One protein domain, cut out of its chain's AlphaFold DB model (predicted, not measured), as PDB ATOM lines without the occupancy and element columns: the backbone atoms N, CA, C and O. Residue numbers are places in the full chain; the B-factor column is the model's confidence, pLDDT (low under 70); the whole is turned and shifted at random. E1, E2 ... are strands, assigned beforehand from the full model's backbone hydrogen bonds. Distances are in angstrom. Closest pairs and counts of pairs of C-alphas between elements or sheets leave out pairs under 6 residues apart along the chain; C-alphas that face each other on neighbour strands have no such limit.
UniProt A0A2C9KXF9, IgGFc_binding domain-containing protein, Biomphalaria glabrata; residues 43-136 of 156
ATOM      1  N   GLY A  43     154.363 -36.917-243.368       89.19
ATOM      2  CA  GLY A  43     155.027 -35.680-242.999       89.19
ATOM      3  C   GLY A  43     154.515 -35.151-241.669       89.19
ATOM      4  O   GLY A  43     153.581 -35.685-241.072       89.19
ATOM      5  N   ARG A  44     155.156 -34.091-241.182       94.38
ATOM      6  CA  ARG A  44     154.713 -33.372-239.977       94.38
ATOM      7  C   ARG A  44     153.857 -32.158-240.300       94.38
ATOM      8  O   ARG A  44     153.087 -31.730-239.454       94.38
ATOM      9  N   GLU A  45     153.988 -31.620-241.505       94.62
ATOM     10  CA  GLU A  45     153.254 -30.443-241.944       94.62
ATOM     11  C   GLU A  45     152.438 -30.770-243.188       94.62
ATOM     12  O   GLU A  45     152.943 -31.392-244.124       94.62
ATOM     13  N   TYR A  46     151.182 -30.330-243.193       91.19
ATOM     14  CA  TYR A  46     150.272 -30.483-244.321       91.19
ATOM     15  C   TYR A  46     149.466 -29.210-244.542       91.19
ATOM     16  O   TYR A  46     149.153 -28.483-243.599       91.19
ATOM     17  N   TYR A  47     149.080 -28.990-245.794       90.50
ATOM     18  CA  TYR A  47     148.043 -28.036-246.160       90.50
ATOM     19  C   TYR A  47     146.866 -28.801-246.748       90.50
ATOM     20  O   TYR A  47     147.028 -29.617-247.655       90.50
ATOM     21  N   VAL A  48     145.682 -28.536-246.214       87.19
ATOM     22  CA  VAL A  48     144.444 -29.179-246.641       87.19
ATOM     23  C   VAL A  48     143.980 -28.572-247.950       87.19
ATOM     24  O   VAL A  48     143.913 -27.348-248.103       87.19
ATOM     25  N   TYR A  49     143.588 -29.436-248.879       82.00
ATOM     26  CA  TYR A  49     142.945 -29.024-250.112       82.00
ATOM     27  C   TYR A  49     141.545 -29.622-250.188       82.00
ATOM     28  O   TYR A  49     141.362 -30.835-250.181       82.00
ATOM     29  N   THR A  50     140.549 -28.745-250.273       79.69
ATOM     30  CA  THR A  50     139.144 -29.112-250.468       79.69
ATOM     31  C   THR A  50     138.540 -28.245-251.569       79.69
ATOM     32  O   THR A  50     139.033 -27.146-251.877       79.69
ATOM     33  N   LEU A  51     137.499 -28.771-252.209       75.12
ATOM     34  CA  LEU A  51     136.663 -28.017-253.138       75.12
ATOM     35  C   LEU A  51     135.717 -27.111-252.335       75.12
ATOM     36  O   LEU A  51     135.742 -27.091-251.106       75.12
ATOM     37  N   ASP A  52     134.911 -26.315-253.028       69.25
ATOM     38  CA  ASP A  52     134.260 -25.146-252.423       69.25
ATOM     39  C   ASP A  52     133.165 -25.469-251.385       69.25
ATOM     40  O   ASP A  52     132.640 -24.547-250.766       69.25
ATOM     41  N   ARG A  53     132.797 -26.745-251.193       76.56
ATOM     42  CA  ARG A  53     131.736 -27.189-250.271       76.56
ATOM     43  C   ARG A  53     132.070 -28.533-249.626       76.56
ATOM     44  O   ARG A  53     132.970 -29.236-250.103       76.56
ATOM     45  N   THR A  54     131.314 -28.874-248.574       82.38
ATOM     46  CA  THR A  54     131.232 -30.228-247.991       82.38
ATOM     47  C   THR A  54     132.596 -30.870-247.727       82.38
ATOM     48  O   THR A  54     132.860 -32.013-248.108       82.38
ATOM     49  N   ALA A  55     133.491 -30.113-247.091       87.12
ATOM     50  CA  ALA A  55     134.843 -30.561-246.792       87.12
ATOM     51  C   ALA A  55     134.885 -31.821-245.903       87.12
ATOM     52  O   ALA A  55     134.048 -32.028-245.022       87.12
ATOM     53  N   SER A  56     135.908 -32.642-246.121       88.62
ATOM     54  CA  SER A  56     136.267 -33.789-245.294       88.62
ATOM     55  C   SER A  56     137.776 -33.845-245.121       88.62
ATOM     56  O   SER A  56     138.538 -33.581-246.059       88.62
ATOM     57  N   MET A  57     138.203 -34.183-243.914       89.81
ATOM     58  CA  MET A  57     139.591 -34.393-243.561       89.81
ATOM     59  C   MET A  57     139.696 -35.536-242.557       89.81
ATOM     60  O   MET A  57     139.001 -35.555-241.543       89.81
ATOM     61  N   VAL A  58     140.625 -36.448-242.817       91.38
ATOM     62  CA  VAL A  58     140.995 -37.541-241.927       91.38
ATOM     63  C   VAL A  58     142.483 -37.434-241.622       91.38
ATOM     64  O   VAL A  58     143.305 -37.337-242.535       91.38
ATOM     65  N   ILE A  59     142.825 -37.454-240.337       92.81
ATOM     66  CA  ILE A  59     144.195 -37.430-239.826       92.81
ATOM     67  C   ILE A  59     144.458 -38.769-239.153       92.81
ATOM     68  O   ILE A  59     143.666 -39.204-238.323       92.81
ATOM     69  N   ILE A  60     145.565 -39.420-239.496       92.75
ATOM     70  CA  ILE A  60     145.887 -40.765-239.019       92.75
ATOM     71  C   ILE A  60     147.254 -40.747-238.348       92.75
ATOM     72  O   ILE A  60     148.264 -40.380-238.956       92.75
ATOM     73  N   ALA A  61     147.297 -41.174-237.089       93.25
ATOM     74  CA  ALA A  61     148.539 -41.372-236.367       93.25
ATOM     75  C   ALA A  61     149.231 -42.661-236.813       93.25
ATOM     76  O   ALA A  61     148.610 -43.703-237.016       93.25
ATOM     77  N   GLY A  62     150.555 -42.594-236.952       87.75
ATOM     78  CA  GLY A  62     151.355 -43.745-237.347       87.75
ATOM     79  C   GLY A  62     151.659 -44.659-236.166       87.75
ATOM     80  O   GLY A  62     150.819 -44.998-235.335       87.75
ATOM     81  N   LEU A  63     152.927 -45.050-236.069       89.81
ATOM     82  CA  LEU A  63     153.397 -45.988-235.051       89.81
ATOM     83  C   LEU A  63     153.631 -45.357-233.668       89.81
ATOM     84  O   LEU A  63     153.991 -46.083-232.743       89.81
ATOM     85  N   LYS A  64     153.452 -44.041-233.513       92.38
ATOM     86  CA  LYS A  64     153.646 -43.315-232.250       92.38
ATOM     87  C   LYS A  64     152.439 -42.424-231.949       92.38
ATOM     88  O   LYS A  64     151.845 -41.921-232.901       92.38
ATOM     89  N   PRO A  65     152.120 -42.193-230.661       96.75
ATOM     90  CA  PRO A  65     151.201 -41.133-230.272       96.75
ATOM     91  C   PRO A  65     151.690 -39.778-230.785       96.75
ATOM     92  O   PRO A  65     152.900 -39.527-230.835       96.75
ATOM     93  N   VAL A  66     150.757 -38.913-231.159       97.00
ATOM     94  CA  VAL A  66     151.045 -37.629-231.793       97.00
ATOM     95  C   VAL A  66     150.045 -36.574-231.340       97.00
ATOM     96  O   VAL A  66     148.884 -36.873-231.077       97.00
ATOM     97  N   SER A  67     150.514 -35.332-231.255       98.00
ATOM     98  CA  SER A  67     149.652 -34.163-231.123       98.00
ATOM     99  C   SER A  67     149.697 -33.389-232.432       98.00
ATOM    100  O   SER A  67     150.783 -33.171-232.980       98.00
ATOM    101  N   VAL A  68     148.527 -33.033-232.949       98.00
ATOM    102  CA  VAL A  68     148.355 -32.313-234.208       98.00
ATOM    103  C   VAL A  68     147.634 -31.007-233.925       98.00
ATOM    104  O   VAL A  68     146.504 -31.012-233.442       98.00
ATOM    105  N   THR A  69     148.281 -29.893-234.248       98.44
ATOM    106  CA  THR A  69     147.659 -28.570-234.264       98.44
ATOM    107  C   THR A  69     147.103 -28.315-235.656       98.44
ATOM    108  O   THR A  69     147.845 -28.331-236.641       98.44
ATOM    109  N   VAL A  70     145.798 -28.088-235.735       97.56
ATOM    110  CA  VAL A  70     145.074 -27.718-236.950       97.56
ATOM    111  C   VAL A  70     144.751 -26.233-236.866       97.56
ATOM    112  O   VAL A  70     143.955 -25.833-236.024       97.56
ATOM    113  N   THR A  71     145.353 -25.424-237.731       97.25
ATOM    114  CA  THR A  71     145.072 -23.987-237.847       97.25
ATOM    115  C   THR A  71     144.137 -23.776-239.033       97.25
ATOM    116  O   THR A  71     144.548 -23.913-240.193       97.25
ATOM    117  N   PHE A  72     142.869 -23.478-238.750       94.56
ATOM    118  CA  PHE A  72     141.829 -23.392-239.771       94.56
ATOM    119  C   PHE A  72     141.994 -22.170-240.666       94.56
ATOM    120  O   PHE A  72     142.259 -21.063-240.199       94.56
ATOM    121  N   ARG A  73     141.772 -22.377-241.965       91.19
ATOM    122  CA  ARG A  73     141.617 -21.309-242.953       91.19
ATOM    123  C   ARG A  73     140.234 -21.428-243.576       91.19
ATOM    124  O   ARG A  73     139.984 -22.383-244.307       91.19
ATOM    125  N   LEU A  74     139.350 -20.480-243.274       88.25
ATOM    126  CA  LEU A  74     137.956 -20.494-243.728       88.25
ATOM    127  C   LEU A  74     137.724 -19.308-244.671       88.25
ATOM    128  O   LEU A  74     138.001 -18.166-244.315       88.25
ATOM    129  N   THR A  75     137.256 -19.576-245.898       72.88
ATOM    130  CA  THR A  75     137.207 -18.563-246.978       72.88
ATOM    131  C   THR A  75     135.799 -18.187-247.469       72.88
ATOM    132  O   THR A  75     135.679 -17.582-248.533       72.88
ATOM    133  N   SER A  76     134.723 -18.490-246.729       62.97
ATOM    134  CA  SER A  76     133.345 -18.177-247.159       62.97
ATOM    135  C   SER A  76     132.449 -17.591-246.052       62.97
ATOM    136  O   SER A  76     132.870 -17.413-244.912       62.97
ATOM    137  N   THR A  77     131.226 -17.219-246.449       58.25
ATOM    138  CA  THR A  77     130.204 -16.438-245.726       58.25
ATOM    139  C   THR A  77     129.713 -17.034-244.407       58.25
ATOM    140  O   THR A  77     129.141 -16.290-243.615       58.25
ATOM    141  N   ASP A  78     129.992 -18.310-244.141       57.12
ATOM    142  CA  ASP A  78     129.834 -18.916-242.818       57.12
ATOM    143  C   ASP A  78     131.220 -18.999-242.173       57.12
ATOM    144  O   ASP A  78     132.005 -19.922-242.390       57.12
ATOM    145  N   THR A  79     131.556 -17.943-241.432       73.81
ATOM    146  CA  THR A  79     132.896 -17.679-240.885       73.81
ATOM    147  C   THR A  79     133.275 -18.581-239.713       73.81
ATOM    148  O   THR A  79     134.351 -18.410-239.131       73.81
ATOM    149  N   ASN A  80     132.403 -19.522-239.351       87.19
ATOM    150  CA  ASN A  80     132.631 -20.470-238.284       87.19
ATOM    151  C   ASN A  80     131.877 -21.790-238.489       87.19
ATOM    152  O   ASN A  80     130.951 -21.894-239.288       87.19
ATOM    153  N   PHE A  81     132.298 -22.804-237.744       89.56
ATOM    154  CA  PHE A  81     131.564 -24.052-237.588       89.56
ATOM    155  C   PHE A  81     131.686 -24.548-236.151       89.56
ATOM    156  O   PHE A  81     132.692 -24.293-235.487       89.56
ATOM    157  N   GLU A  82     130.684 -25.285-235.686       90.56
ATOM    158  CA  GLU A  82     130.728 -25.930-234.379       90.56
ATOM    159  C   GLU A  82     131.261 -27.358-234.511       90.56
ATOM    160  O   GLU A  82     130.815 -28.132-235.361       90.56
ATOM    161  N   TYR A  83     132.200 -27.727-233.647       90.31
ATOM    162  CA  TYR A  83     132.639 -29.103-233.476       90.31
ATOM    163  C   TYR A  83     132.816 -29.403-231.991       90.31
ATOM    164  O   TYR A  83     133.561 -28.715-231.292       90.31
ATOM    165  N   ASN A  84     132.126 -30.438-231.506       89.38
ATOM    166  CA  ASN A  84     132.170 -30.873-230.108       89.38
ATOM    167  C   ASN A  84     131.913 -29.724-229.101       89.38
ATOM    168  O   ASN A  84     132.658 -29.554-228.135       89.38
ATOM    169  N   GLY A  85     130.905 -28.883-229.362       90.81
ATOM    170  CA  GLY A  85     130.552 -27.747-228.500       90.81
ATOM    171  C   GLY A  85     131.460 -26.521-228.630       90.81
ATOM    172  O   GLY A  85     131.270 -25.544-227.909       90.81
ATOM    173  N   THR A  86     132.464 -26.558-229.513       93.50
ATOM    174  CA  THR A  86     133.406 -25.452-229.726       93.50
ATOM    175  C   THR A  86     133.204 -24.849-231.108       93.50
ATOM    176  O   THR A  86     133.213 -25.566-232.105       93.50
ATOM    177  N   ASN A  87     133.060 -23.525-231.171       93.31
ATOM    178  CA  ASN A  87     132.992 -22.791-232.431       93.31
ATOM    179  C   ASN A  87     134.395 -22.426-232.923       93.31
ATOM    180  O   ASN A  87     135.142 -21.732-232.233       93.31
ATOM    181  N   TYR A  88     134.724 -22.861-234.133       93.50
ATOM    182  CA  TYR A  88     135.989 -22.597-234.809       93.50
ATOM    183  C   TYR A  88     135.779 -21.581-235.920       93.50
ATOM    184  O   TYR A  88     134.891 -21.758-236.745       93.50
ATOM    185  N   SER A  89     136.599 -20.532-235.951       93.06
ATOM    186  CA  SER A  89     136.601 -19.487-236.982       93.06
ATOM    187  C   SER A  89     137.904 -19.473-237.787       93.06
ATOM    188  O   SER A  89     138.808 -20.273-237.537       93.06
ATOM    189  N   ASP A  90     138.043 -18.546-238.737       92.69
ATOM    190  CA  ASP A  90     139.317 -18.343-239.440       92.69
ATOM    191  C   ASP A  90     140.477 -18.106-238.453       92.69
ATOM    192  O   ASP A  90     140.340 -17.366-237.476       92.69
ATOM    193  N   ASN A  91     141.613 -18.755-238.713       92.94
ATOM    194  CA  ASN A  91     142.826 -18.804-237.884       92.94
ATOM    195  C   ASN A  91     142.647 -19.378-236.470       92.94
ATOM    196  O   ASN A  91     143.571 -19.291-235.662       92.94
ATOM    197  N   SER A  92     141.494 -19.974-236.156       94.81
ATOM    198  CA  SER A  92     141.343 -20.727-234.911       94.81
ATOM    199  C   SER A  92     142.170 -22.011-234.950       94.81
ATOM    200  O   SER A  92     142.415 -22.584-236.016       94.81
ATOM    201  N   GLU A  93     142.601 -22.459-233.772       96.62
ATOM    202  CA  GLU A  93     143.398 -23.669-233.623       96.62
ATOM    203  C   GLU A  93     142.620 -24.762-232.897       96.62
ATOM    204  O   GLU A  93     142.008 -24.537-231.851       96.62
ATOM    205  N   MET A  94     142.683 -25.974-233.439       97.06
ATOM    206  CA  MET A  94     142.248 -27.199-232.782       97.06
ATOM    207  C   MET A  94     143.470 -28.067-232.510       97.06
ATOM    208  O   MET A  94     144.277 -28.309-233.405       97.06
ATOM    209  N   VAL A  95     143.594 -28.566-231.281       97.44
ATOM    210  CA  VAL A  95     144.649 -29.514-230.910       97.44
ATOM    211  C   VAL A  95     144.039 -30.896-230.756       97.44
ATOM    212  O   VAL A  95     143.127 -31.097-229.956       97.44
ATOM    213  N   ILE A  96     144.562 -31.849-231.519       96.75
ATOM    214  CA  ILE A  96     144.087 -33.228-231.561       96.75
ATOM    215  C   ILE A  96     145.195 -34.119-231.014       96.75
ATOM    216  O   ILE A  96     146.311 -34.119-231.531       96.75
ATOM    217  N   SER A  97     144.887 -34.890-229.973       97.69
ATOM    218  CA  SER A  97     145.784 -35.928-229.461       97.69
ATOM    219  C   SER A  97     145.345 -37.275-230.007       97.69
ATOM    220  O   SER A  97     144.215 -37.684-229.760       97.69
ATOM    221  N   LEU A  98     146.232 -37.956-230.730       96.94
ATOM    222  CA  LEU A  98     145.978 -39.282-231.284       96.94
ATOM    223  C   LEU A  98     146.936 -40.296-230.679       96.94
ATOM    224  O   LEU A  98     148.151 -40.078-230.602       96.94
ATOM    225  N   THR A  99     146.389 -41.430-230.270       97.12
ATOM    226  CA  THR A  99     147.158 -42.610-229.894       97.12
ATOM    227  C   THR A  99     147.660 -43.353-231.137       97.12
ATOM    228  O   THR A  99     147.383 -42.990-232.280       97.12
ATOM    229  N   ARG A 100     148.493 -44.377-230.937       93.06
ATOM    230  CA  ARG A 100     149.084 -45.153-232.037       93.06
ATOM    231  C   ARG A 100     147.985 -45.792-232.900       93.06
ATOM    232  O   ARG A 100     147.164 -46.530-232.366       93.06
ATOM    233  N   LEU A 101     148.074 -45.611-234.223       87.94
ATOM    234  CA  LEU A 101     147.123 -46.123-235.226       87.94
ATOM    235  C   LEU A 101     145.682 -45.601-235.073       87.94
ATOM    236  O   LEU A 101     144.756 -46.185-235.630       87.94
ATOM    237  N   GLU A 102     145.491 -44.508-234.336       93.12
ATOM    238  CA  GLU A 102     144.199 -43.840-234.208       93.12
ATOM    239  C   GLU A 102     143.972 -42.854-235.358       93.12
ATOM    240  O   GLU A 102     144.912 -42.240-235.876       93.12
ATOM    241  N   GLY A 103     142.709 -42.710-235.755       91.81
ATOM    242  CA  GLY A 103     142.268 -41.750-236.755       91.81
ATOM    243  C   GLY A 103     141.314 -40.726-236.157       91.81
ATOM    244  O   GLY A 103     140.478 -41.060-235.322       91.81
ATOM    245  N   PHE A 104     141.416 -39.489-236.625       94.94
ATOM    246  CA  PHE A 104     140.451 -38.429-236.373       94.94
ATOM    247  C   PHE A 104     139.824 -37.994-237.688       94.94
ATOM    248  O   PHE A 104     140.538 -37.756-238.662       94.94
ATOM    249  N   GLU A 105     138.503 -37.855-237.703       92.50
ATOM    250  CA  GLU A 105     137.746 -37.386-238.857       92.50
ATOM    251  C   GLU A 105     137.014 -36.085-238.518       92.50
ATOM    252  O   GLU A 105     136.252 -36.017-237.556       92.50
ATOM    253  N   LEU A 106     137.210 -35.071-239.362       91.81
ATOM    254  CA  LEU A 106     136.377 -33.877-239.428       91.81
ATOM    255  C   LEU A 106     135.687 -33.856-240.790       91.81
ATOM    256  O   LEU A 106     136.337 -33.721-241.827       91.81
ATOM    257  N   SER A 107     134.365 -34.006-240.789       88.94
ATOM    258  CA  SER A 107     133.600 -34.282-242.002       88.94
ATOM    259  C   SER A 107     132.265 -33.550-242.002       88.94
ATOM    260  O   SER A 107     131.440 -33.720-241.107       88.94
ATOM    261  N   PHE A 108     132.035 -32.753-243.045       86.69
ATOM    262  CA  PHE A 108     130.777 -32.035-243.278       86.69
ATOM    263  C   PHE A 108     129.900 -32.733-244.328       86.69
ATOM    264  O   PHE A 108     128.926 -32.176-244.821       86.69
ATOM    265  N   CYS A 109     130.225 -33.980-244.665       79.06
ATOM    266  CA  CYS A 109     129.618 -34.730-245.765       79.06
ATOM    267  C   CYS A 109     128.139 -35.066-245.561       79.06
ATOM    268  O   CYS A 109     127.405 -35.222-246.533       79.06
ATOM    269  N   LEU A 110     127.699 -35.164-244.305       81.56
ATOM    270  CA  LEU A 110     126.296 -35.395-243.948       81.56
ATOM    271  C   LEU A 110     125.446 -34.115-244.000       81.56
ATOM    272  O   LEU A 110     124.230 -34.180-243.841       81.56
ATOM    273  N   HIS A 111     126.072 -32.967-244.262       77.94
ATOM    274  CA  HIS A 111     125.430 -31.663-244.360       77.94
ATOM    275  C   HIS A 111     125.601 -31.146-245.795       77.94
ATOM    276  O   HIS A 111     126.495 -30.343-246.048       77.94
ATOM    277  N   PRO A 112     124.785 -31.606-246.764       69.81
ATOM    278  CA  PRO A 112     124.963 -31.273-248.183       69.81
ATOM    279  C   PRO A 112     124.856 -29.768-248.484       69.81
ATOM    280  O   PRO A 112     125.401 -29.304-249.482       69.81
ATOM    281  N   GLU A 113     124.199 -29.008-247.606       74.44
ATOM    282  CA  GLU A 113     124.108 -27.544-247.676       74.44
ATOM    283  C   GLU A 113     125.339 -26.827-247.096       74.44
ATOM    284  O   GLU A 113     125.445 -25.607-247.182       74.44
ATOM    285  N   SER A 114     126.289 -27.562-246.509       77.75
ATOM    286  CA  SER A 114     127.490 -26.982-245.917       77.75
ATOM    287  C   SER A 114     128.369 -26.337-246.986       77.75
ATOM    288  O   SER A 114     128.937 -27.000-247.859       77.75
ATOM    289  N   VAL A 115     128.535 -25.022-246.866       82.50
ATOM    290  CA  VAL A 115     129.469 -24.219-247.668       82.50
ATOM    291  C   VAL A 115     130.867 -24.147-247.046       82.50
ATOM    292  O   VAL A 115     131.694 -23.329-247.460       82.50
ATOM    293  N   ILE A 116     131.140 -24.996-246.048       84.69
ATOM    294  CA  ILE A 116     132.427 -25.041-245.364       84.69
ATOM    295  C   ILE A 116     133.469 -25.632-246.308       84.69
ATOM    296  O   ILE A 116     133.340 -26.758-246.803       84.69
ATOM    297  N   ASN A 117     134.533 -24.861-246.505       84.31
ATOM    298  CA  ASN A 117     135.765 -25.304-247.128       84.31
ATOM    299  C   ASN A 117     136.898 -25.245-246.100       84.31
ATOM    300  O   ASN A 117     136.921 -24.381-245.230       84.31
ATOM    301  N   LEU A 118     137.836 -26.182-246.205       87.50
ATOM    302  CA  LEU A 118     139.032 -26.241-245.360       87.50
ATOM    303  C   LEU A 118     140.297 -25.910-246.160       87.50
ATOM    304  O   LEU A 118     141.410 -26.213-245.732       87.50
ATOM    305  N   ARG A 119     140.146 -25.337-247.361       86.31
ATOM    306  CA  ARG A 119     141.261 -25.068-248.274       86.31
ATOM    307  C   ARG A 119     142.273 -24.133-247.611       86.31
ATOM    308  O   ARG A 119     141.941 -23.027-247.204       86.31
ATOM    309  N   GLY A 120     143.529 -24.567-247.568       87.12
ATOM    310  CA  GLY A 120     144.617 -23.806-246.960       87.12
ATOM    311  C   GLY A 120     144.711 -23.949-245.441       87.12
ATOM    312  O   GLY A 120     145.596 -23.336-244.852       87.12
ATOM    313  N   THR A 121     143.854 -24.762-244.809       92.06
ATOM    314  CA  THR A 121     144.010 -25.140-243.395       92.06
ATOM    315  C   THR A 121     145.358 -25.831-243.216       92.06
ATOM    316  O   THR A 121     145.706 -26.725-243.992       92.06
ATOM    317  N   LYS A 122     146.129 -25.398-242.215       95.38
ATOM    318  CA  LYS A 122     147.465 -25.926-241.927       95.38
ATOM    319  C   LYS A 122     147.380 -26.972-240.823       95.38
ATOM    320  O   LYS A 122     146.713 -26.755-239.818       95.38
ATOM    321  N   LEU A 123     148.097 -28.075-240.989       96.88
ATOM    322  CA  LEU A 123     148.330 -29.051-239.932       96.88
ATOM    323  C   LEU A 123     149.807 -29.047-239.576       96.88
ATOM    324  O   LEU A 123     150.658 -29.047-240.467       96.88
ATOM    325  N   ASN A 124     150.092 -29.083-238.281       97.81
ATOM    326  CA  ASN A 124     151.433 -29.258-237.749       97.81
ATOM    327  C   ASN A 124     151.419 -30.330-236.656       97.81
ATOM    328  O   ASN A 124     150.717 -30.198-235.657       97.81
ATOM    329  N   ALA A 125     152.186 -31.394-236.852       97.12
ATOM    330  CA  ALA A 125     152.201 -32.573-236.002       97.12
ATOM    331  C   ALA A 125     153.559 -32.762-235.318       97.12
ATOM    332  O   ALA A 125     154.622 -32.557-235.909       97.12
ATOM    333  N   THR A 126     153.546 -33.241-234.073       97.56
ATOM    334  CA  THR A 126     154.781 -33.532-233.321       97.56
ATOM    335  C   THR A 126     155.560 -34.738-233.870       97.56
ATOM    336  O   THR A 126     156.764 -34.872-233.631       97.56
ATOM    337  N   TRP A 127     154.905 -35.603-234.650       95.06
ATOM    338  CA  TRP A 127     155.468 -36.771-235.336       95.06
ATOM    339  C   TRP A 127     154.768 -36.971-236.695       95.06
ATOM    340  O   TRP A 127     153.653 -36.481-236.844       95.06
ATOM    341  N   PRO A 128     155.375 -37.650-237.693       93.81
ATOM    342  CA  PRO A 128     154.714 -37.883-238.972       93.81
ATOM    343  C   PRO A 128     153.324 -38.533-238.874       93.81
ATOM    344  O   PRO A 128     153.159 -39.540-238.178       93.81
ATOM    345  N   VAL A 129     152.362 -37.967-239.608       93.12
ATOM    346  CA  VAL A 129     150.954 -38.400-239.692       93.12
ATOM    347  C   VAL A 129     150.505 -38.535-241.140       93.12
ATOM    348  O   VAL A 129     151.050 -37.882-242.023       93.12
ATOM    349  N   GLY A 130     149.500 -39.369-241.385       90.19
ATOM    350  CA  GLY A 130     148.811 -39.433-242.668       90.19
ATOM    351  C   GLY A 130     147.662 -38.436-242.686       90.19
ATOM    352  O   GLY A 130     146.939 -38.319-241.698       90.19
ATOM    353  N   VAL A 131     147.473 -37.730-243.799       88.50
ATOM    354  CA  VAL A 131     146.340 -36.814-243.978       88.50
ATOM    355  C   VAL A 131     145.652 -37.131-245.294       88.50
ATOM    356  O   VAL A 131     146.285 -37.155-246.349       88.50
ATOM    357  N   VAL A 132     144.346 -37.361-245.226       86.19
ATOM    358  CA  VAL A 132     143.464 -37.503-246.384       86.19
ATOM    359  C   VAL A 132     142.471 -36.357-246.325       86.19
ATOM    360  O   VAL A 132     141.846 -36.142-245.295       86.19
ATOM    361  N   SER A 133     142.331 -35.593-247.404       85.81
ATOM    362  CA  SER A 133     141.372 -34.488-247.451       85.81
ATOM    363  C   SER A 133     140.694 -34.387-248.807       85.81
ATOM    364  O   SER A 133     141.251 -34.818-249.817       85.81
ATOM    365  N   GLY A 134     139.480 -33.844-248.818       82.12
ATOM    366  CA  GLY A 134     138.695 -33.657-250.028       82.12
ATOM    367  C   GLY A 134     137.328 -33.042-249.749       82.12
ATOM    368  O   GLY A 134     137.076 -32.509-248.671       82.12
ATOM    369  N   SER A 135     136.437 -33.127-250.731       80.19
ATOM    370  CA  SER A 135     135.046 -32.691-250.602       80.19
ATOM    371  C   SER A 135     134.107 -33.836-250.943       80.19
ATOM    372  O   SER A 135     134.287 -34.524-251.949       80.19
ATOM    373  N   CYS A 136     133.091 -34.035-250.116       74.81
ATOM    374  CA  CYS A 136     132.076 -35.053-250.330       74.81
ATOM    375  C   CYS A 136     131.014 -34.566-251.298       74.81
ATOM    376  O   CYS A 136     130.525 -33.457-251.136       74.81
TER     377      CYS A 136
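This is residues 43 to 136 of the 156 residues of the protein "IgGFc_binding domain-containing protein" of Biomphalaria glabrata (UniProt A0A2C9KXF9). One sheet is folded back on itself into two walls that are partly face to face, with the long strand E8 running through the fold at residue 126. E1, E3 and E6 go with the first part of E8, E2 and E7 with its last part, and the small hairpin E4 and E5 lies at the end away from that fold. The printed part has 94 residues, all strand by class, with eight strands, E1 to E8 in chain order, no named helix and antiparallel pairs. It is compact, with a radius of gyration of the C-alphas of 12.6 A, and elongated, spanning 38 by 23 by 23 A.

Find C-alpha 122 at (147.465, -25.926, -241.927): E8, residues 122 to 135, starts here and ends at C-alpha 135, (135.046, -32.691, -250.602). E1 is residues 43 to 47, from C-alpha 43 at (155.027, -35.680, -242.999). E2, residues 55 to 61, measures 20.3 A; E3, 66 to 71, 16.1 A; E6, 93 to 98, 16.0 A. E7 is residues 103 to 107, E4 80 to 83 and E5 86 to 89.

Start at E8, which bends by 152 degrees at residue 126. E1 lies on one side of it, with N 123 and O 46 2.8 A apart; E2 and E3 lie on the other side, with N 132 to O 58 at 2.9 A and N 69 to O 124 at 2.8 A. Edge strand E6 pairs with E3, N 68 to O 96 2.8 A, and edge strand E7 with E2, N 57 to O 106 2.8 A. The hairpin E4 and E5 has N 83 and O 86 2.8 A apart; E4 is only just apart from E7, at 8.5 A.

The C-alphas of Leu 63 and Thr 77 are farthest apart, 39.1 A. The printed part has no cut. Look for the long link at residues 108 to 121, E7 to E8. Model confidence is under 70 at residues 52, 76 to 78 and 112.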